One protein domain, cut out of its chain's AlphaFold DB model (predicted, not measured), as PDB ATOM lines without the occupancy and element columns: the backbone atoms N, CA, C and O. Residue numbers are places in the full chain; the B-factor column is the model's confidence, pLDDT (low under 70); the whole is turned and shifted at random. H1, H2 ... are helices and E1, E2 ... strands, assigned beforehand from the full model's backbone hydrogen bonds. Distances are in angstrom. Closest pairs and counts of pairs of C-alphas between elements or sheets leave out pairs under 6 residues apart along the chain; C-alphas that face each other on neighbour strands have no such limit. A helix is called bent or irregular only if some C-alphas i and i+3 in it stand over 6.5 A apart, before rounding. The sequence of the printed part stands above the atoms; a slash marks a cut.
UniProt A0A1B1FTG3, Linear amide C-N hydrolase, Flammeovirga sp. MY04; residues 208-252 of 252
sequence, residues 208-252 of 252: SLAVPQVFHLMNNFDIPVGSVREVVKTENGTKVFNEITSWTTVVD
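Overview. This is residues 208 to 252 of the 252 residues of the protein "Linear amide C-N hydrolase" of Flammeovirga sp. MY04 (UniProt A0A1B1FTG3). The model is a long thin rod, with a two-stranded hairpin, E1 and E2, making one end and a single helix, H1, making the other. After E2 the last stretch, residues 244 to 252, has no named element and folds back beside H1 toward the helix's first residues. The printed part has 45 residues, with one named helix and two named strands in the order H1, E1, E2; the sheet has the order E1 - E2 and is antiparallel, and the class is mixed, helices and strands. The whole is extended, with a radius of gyration of the C-alphas of 15.8 A and spans of 51 by 17 by 9 A.

Along the chain. E1 is residues 228 to 234, 19.3 A from first to last C-alpha, beginning at C-alpha 228 at (21.256, -40.189, 10.472). E2 is residues 237 to 243, 19.5 A long, ending at C-alpha 243 at (26.648, -39.647, 10.577). H1 is residues 208 to 221, 21.6 A long, beginning at C-alpha 208 at (33.602, -19.624, -11.521).

Arrangement. E1 and E2 are antiparallel neighbours and form a hairpin, with 155 degrees between their directions. The C-alphas of Arg 229 and Asn 242 face each other at 4.6 A. N 232 and O 239 are within hydrogen-bond range at 2.9 A, as are N 241 and O 230 at 2.9 A. H1 and E2 are apart. In H1, which is not bent, 7 of 10 O i to N i+4 pairs are within hydrogen-bond range.

Size, cuts and confidence. The two C-alphas farthest apart, those of Ser 208 and Glu 235, are 51.4 A from each other, while the first and last printed C-alphas, of Ser 208 and Asp 252, are 9.3 A apart. Residues 233 to 238 stand free. The link from E1 to E2 is tight and the link from H1 to E1 is short. The printed part has no cut and ends at the chain's last residue, Asp 252. Its mean pLDDT is 93.7, and no printed residue is under 70.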
ATOM      1  N   SER A 208      34.069 -20.604 -12.513       97.31
ATOM      2  CA  SER A 208      33.602 -19.624 -11.521       97.31
ATOM      3  C   SER A 208      32.086 -19.648 -11.290       97.31
ATOM      4  O   SER A 208      31.634 -19.233 -10.224       97.31
ATOM      5  N   LEU A 209      31.312 -20.134 -12.263       97.44
ATOM      6  CA  LEU A 209      29.868 -20.352 -12.159       97.44
ATOM      7  C   LEU A 209      29.538 -21.809 -11.803       97.44
ATOM      8  O   LEU A 209      28.634 -22.057 -11.004       97.44
ATOM      9  N   ALA A 210      30.290 -22.767 -12.355       96.56
ATOM     10  CA  ALA A 210      30.093 -24.194 -12.121       96.56
ATOM     11  C   ALA A 210      30.360 -24.587 -10.662       96.56
ATOM     12  O   ALA A 210      29.540 -25.274 -10.061       96.56
ATOM     13  N   VAL A 211      31.456 -24.115 -10.059       96.81
ATOM     14  CA  VAL A 211      31.849 -24.500  -8.693       96.81
ATOM     15  C   VAL A 211      30.756 -24.161  -7.662       96.81
ATOM     16  O   VAL A 211      30.331 -25.068  -6.941       96.81
ATOM     17  N   PRO A 212      30.210 -22.927  -7.596       96.94
ATOM     18  CA  PRO A 212      29.080 -22.629  -6.712       96.94
ATOM     19  C   PRO A 212      27.829 -23.464  -7.008       96.94
ATOM     20  O   PRO A 212      27.137 -23.885  -6.079       96.94
ATOM     21  N   GLN A 213      27.529 -23.729  -8.285       97.44
ATOM     22  CA  GLN A 213      26.389 -24.565  -8.656       97.44
ATOM     23  C   GLN A 213      26.564 -26.000  -8.144       97.44
ATOM     24  O   GLN A 213      25.618 -26.557  -7.588       97.44
ATOM     25  N   VAL A 214      27.763 -26.581  -8.256       96.56
ATOM     26  CA  VAL A 214      28.064 -27.914  -7.717       96.56
ATOM     27  C   VAL A 214      27.856 -27.937  -6.205       96.56
ATOM     28  O   VAL A 214      27.186 -28.840  -5.718       96.56
ATOM     29  N   PHE A 215      28.301 -26.921  -5.457       97.38
ATOM     30  CA  PHE A 215      27.997 -26.840  -4.021       97.38
ATOM     31  C   PHE A 215      26.485 -26.809  -3.731       97.38
ATOM     32  O   PHE A 215      26.023 -27.484  -2.812       97.38
ATOM     33  N   HIS A 216      25.681 -26.105  -4.537       96.69
ATOM     34  CA  HIS A 216      24.219 -26.152  -4.405       96.69
ATOM     35  C   HIS A 216      23.635 -27.546  -4.666       96.69
ATOM     36  O   HIS A 216      22.709 -27.954  -3.961       96.69
ATOM     37  N   LEU A 217      24.171 -28.291  -5.637       96.62
ATOM     38  CA  LEU A 217      23.793 -29.691  -5.841       96.62
ATOM     39  C   LEU A 217      24.185 -30.527  -4.615       96.62
ATOM     40  O   LEU A 217      23.341 -31.252  -4.084       96.62
ATOM     41  N   MET A 218      25.412 -30.358  -4.116       96.94
ATOM     42  CA  MET A 218      25.957 -31.105  -2.981       96.94
ATOM     43  C   MET A 218      25.195 -30.881  -1.670       96.94
ATOM     44  O   MET A 218      25.060 -31.817  -0.887       96.94
ATOM     45  N   ASN A 219      24.576 -29.713  -1.472       96.19
ATOM     46  CA  ASN A 219      23.708 -29.456  -0.315       96.19
ATOM     47  C   ASN A 219      22.507 -30.422  -0.215       96.19
ATOM     48  O   ASN A 219      21.959 -30.601   0.867       96.19
ATOM     49  N   ASN A 220      22.104 -31.094  -1.304       95.69
ATOM     50  CA  ASN A 220      21.070 -32.145  -1.265       95.69
ATOM     51  C   ASN A 220      21.554 -33.472  -0.643       95.69
ATOM     52  O   ASN A 220      20.773 -34.422  -0.490       95.69
ATOM     53  N   PHE A 221      22.846 -33.553  -0.335       96.06
ATOM     54  CA  PHE A 221      23.527 -34.709   0.240       96.06
ATOM     55  C   PHE A 221      24.231 -34.364   1.552       96.06
ATOM     56  O   PHE A 221      24.874 -35.236   2.131       96.06
ATOM     57  N   ASP A 222      24.103 -33.121   2.022       96.00
ATOM     58  CA  ASP A 222      24.539 -32.742   3.357       96.00
ATOM     59  C   ASP A 222      23.725 -33.528   4.393       96.00
ATOM     60  O   ASP A 222      22.499 -33.620   4.288       96.00
ATOM     61  N   ILE A 223      24.407 -34.147   5.358       96.31
ATOM     62  CA  ILE A 223      23.799 -34.934   6.433       96.31
ATOM     63  C   ILE A 223      23.915 -34.114   7.719       96.31
ATOM     64  O   ILE A 223      24.969 -34.123   8.364       96.31
ATOM     65  N   PRO A 224      22.841 -33.419   8.142       94.81
ATOM     66  CA  PRO A 224      22.869 -32.645   9.368       94.81
ATOM     67  C   PRO A 224      23.042 -33.550  10.581       94.81
ATOM     68  O   PRO A 224      22.451 -34.636  10.656       94.81
ATOM     69  N   VAL A 225      23.777 -33.056  11.579       95.00
ATOM     70  CA  VAL A 225      23.999 -33.751  12.851       95.00
ATOM     71  C   VAL A 225      22.671 -34.250  13.425       95.00
ATOM     72  O   VAL A 225      21.763 -33.477  13.728       95.00
ATOM     73  N   GLY A 226      22.572 -35.566  13.610       94.19
ATOM     74  CA  GLY A 226      21.427 -36.214  14.242       94.19
ATOM     75  C   GLY A 226      20.303 -36.651  13.306       94.19
ATOM     76  O   GLY A 226      19.384 -37.307  13.794       94.19
ATOM     77  N   SER A 227      20.382 -36.347  12.008       94.25
ATOM     78  CA  SER A 227      19.426 -36.829  10.999       94.25
ATOM     79  C   SER A 227      19.627 -38.309  10.645       94.25
ATOM     80  O   SER A 227      18.655 -39.018  10.385       94.25
ATOM     81  N   VAL A 228      20.871 -38.792  10.705       95.75
ATOM     82  CA  VAL A 228      21.256 -40.189  10.472       95.75
ATOM     83  C   VAL A 228      22.103 -40.670  11.647       95.75
ATOM     84  O   VAL A 228      23.011 -39.972  12.105       95.75
ATOM     85  N   ARG A 229      21.773 -41.849  12.184       94.62
ATOM     86  CA  ARG A 229      22.426 -42.407  13.372       94.62
ATOM     87  C   ARG A 229      22.632 -43.904  13.250       94.62
ATOM     88  O   ARG A 229      21.724 -44.620  12.838       94.62
ATOM     89  N   GLU A 230      23.778 -44.364  13.729       91.38
ATOM     90  CA  GLU A 230      24.043 -45.776  13.970       91.38
ATOM     91  C   GLU A 230      24.035 -46.053  15.474       91.38
ATOM     92  O   GLU A 230      24.577 -45.288  16.276       91.38
ATOM     93  N   VAL A 231      23.399 -47.156  15.862       92.38
ATOM     94  CA  VAL A 231      23.327 -47.599  17.252       92.38
ATOM     95  C   VAL A 231      24.102 -48.898  17.382       92.38
ATOM     96  O   VAL A 231      23.646 -49.951  16.943       92.38
ATOM     97  N   VAL A 232      25.262 -48.824  18.030       88.25
ATOM     98  CA  VAL A 232      26.140 -49.973  18.243       88.25
ATOM     99  C   VAL A 232      26.035 -50.416  19.695       88.25
ATOM    100  O   VAL A 232      26.244 -49.632  20.626       88.25
ATOM    101  N   LYS A 233      25.719 -51.696  19.895       90.06
ATOM    102  CA  LYS A 233      25.808 -52.335  21.210       90.06
ATOM    103  C   LYS A 233      27.265 -52.696  21.477       90.06
ATOM    104  O   LYS A 233      27.877 -53.408  20.689       90.06
ATOM    105  N   THR A 234      27.803 -52.202  22.580       84.19
ATOM    106  CA  THR A 234      29.152 -52.495  23.063       84.19
ATOM    107  C   THR A 234      29.070 -53.216  24.406       84.19
ATOM    108  O   THR A 234      28.013 -53.266  25.037       84.19
ATOM    109  N   GLU A 235      30.193 -53.758  24.876       86.31
ATOM    110  CA  GLU A 235      30.281 -54.382  26.205       86.31
ATOM    111  C   GLU A 235      29.902 -53.407  27.338       86.31
ATOM    112  O   GLU A 235      29.350 -53.818  28.355       86.31
ATOM    113  N   ASN A 236      30.116 -52.103  27.125       88.69
ATOM    114  CA  ASN A 236      29.852 -51.036  28.095       88.69
ATOM    115  C   ASN A 236      28.500 -50.323  27.878       88.69
ATOM    116  O   ASN A 236      28.279 -49.244  28.427       88.69
ATOM    117  N   GLY A 237      27.598 -50.892  27.071       91.06
ATOM    118  CA  GLY A 237      26.252 -50.362  26.849       91.06
ATOM    119  C   GLY A 237      25.952 -50.051  25.386       91.06
ATOM    120  O   GLY A 237      26.303 -50.800  24.482       91.06
ATOM    121  N   THR A 238      25.218 -48.971  25.134       92.50
ATOM    122  CA  THR A 238      24.834 -48.566  23.774       92.50
ATOM    123  C   THR A 238      25.543 -47.274  23.405       92.50
ATOM    124  O   THR A 238      25.442 -46.288  24.133       92.50
ATOM    125  N   LYS A 239      26.238 -47.270  22.266       90.88
ATOM    126  CA  LYS A 239      26.858 -46.074  21.695       90.88
ATOM    127  C   LYS A 239      26.074 -45.639  20.462       90.88
ATOM    128  O   LYS A 239      25.736 -46.460  19.614       90.88
ATOM    129  N   VAL A 240      25.782 -44.344  20.386       91.75
ATOM    130  CA  VAL A 240      25.120 -43.726  19.237       91.75
ATOM    131  C   VAL A 240      26.155 -42.914  18.476       91.75
ATOM    132  O   VAL A 240      26.797 -42.036  19.052       91.75
ATOM    133  N   PHE A 241      26.306 -43.210  17.194       90.75
ATOM    134  CA  PHE A 241      27.147 -42.462  16.271       90.75
ATOM    135  C   PHE A 241      26.245 -41.616  15.381       90.75
ATOM    136  O   PHE A 241      25.241 -42.114  14.874       90.75
ATOM    137  N   ASN A 242      26.566 -40.331  15.236       93.31
ATOM    138  CA  ASN A 242      25.884 -39.467  14.278       93.31
ATOM    139  C   ASN A 242      26.700 -39.482  12.995       93.31
ATOM    140  O   ASN A 242      27.887 -39.166  13.040       93.31
ATOM    141  N   GLU A 243      26.050 -39.823  11.891       93.69
ATOM    142  CA  GLU A 243      26.648 -39.647  10.577       93.69
ATOM    143  C   GLU A 243      26.489 -38.187  10.158       93.69
ATOM    144  O   GLU A 243      25.442 -37.582  10.412       93.69
ATOM    145  N   ILE A 244      27.542 -37.620   9.571       94.69
ATOM    146  CA  ILE A 244      27.584 -36.224   9.143       94.69
ATOM    147  C   ILE A 244      28.370 -36.095   7.846       94.69
ATOM    148  O   ILE A 244      29.363 -36.792   7.636       94.69
ATOM    149  N   THR A 245      28.004 -35.119   7.023       95.62
ATOM    150  CA  THR A 245      28.887 -34.682   5.942       95.62
ATOM    151  C   THR A 245      29.998 -33.841   6.558       95.62
ATOM    152  O   THR A 245      29.789 -32.705   6.974       95.62
ATOM    153  N   SER A 246      31.185 -34.433   6.691       92.19
ATOM    154  CA  SER A 246      32.307 -33.795   7.391       92.19
ATOM    155  C   SER A 246      32.947 -32.670   6.571       92.19
ATOM    156  O   SER A 246      33.400 -31.676   7.135       92.19
ATOM    157  N   TRP A 247      32.978 -32.815   5.245       92.25
ATOM    158  CA  TRP A 247      33.416 -31.788   4.303       92.25
ATOM    159  C   TRP A 247      32.788 -32.018   2.925       92.25
ATOM    160  O   TRP A 247      32.173 -33.049   2.655       92.25
ATOM    161  N   THR A 248      32.945 -31.041   2.037       94.62
ATOM    162  CA  THR A 248      32.609 -31.153   0.615       94.62
ATOM    163  C   THR A 248      33.728 -30.498  -0.178       94.62
ATOM    164  O   THR A 248      34.077 -29.348   0.091       94.62
ATOM    165  N   THR A 249      34.296 -31.228  -1.134       93.81
ATOM    166  CA  THR A 249      35.310 -30.724  -2.063       93.81
ATOM    167  C   THR A 249      34.714 -30.566  -3.460       93.81
ATOM    168  O   THR A 249      33.805 -31.294  -3.857       93.81
ATOM    169  N   VAL A 250      35.214 -29.577  -4.201       94.06
ATOM    170  CA  VAL A 250      34.955 -29.389  -5.633       94.06
ATOM    171  C   VAL A 250      36.293 -29.048  -6.276       94.06
ATOM    172  O   VAL A 250      37.051 -28.250  -5.722       94.06
ATOM    173  N   VAL A 251      36.585 -29.673  -7.414       90.88
ATOM    174  CA  VAL A 251      37.841 -29.519  -8.154       90.88
ATOM    175  C   VAL A 251      37.525 -29.032  -9.567       90.88
ATOM    176  O   VAL A 251      36.563 -29.507 -10.169       90.88
ATOM    177  N   ASP A 252      38.342 -28.104 -10.061       88.75
ATOM    178  CA  ASP A 252      38.407 -27.626 -11.450       88.75
ATOM    179  C   ASP A 252      39.836 -27.815 -11.979       88.75
ATOM    180  O   ASP A 252      40.779 -27.466 -11.226       88.75
TER     181      ASP A 252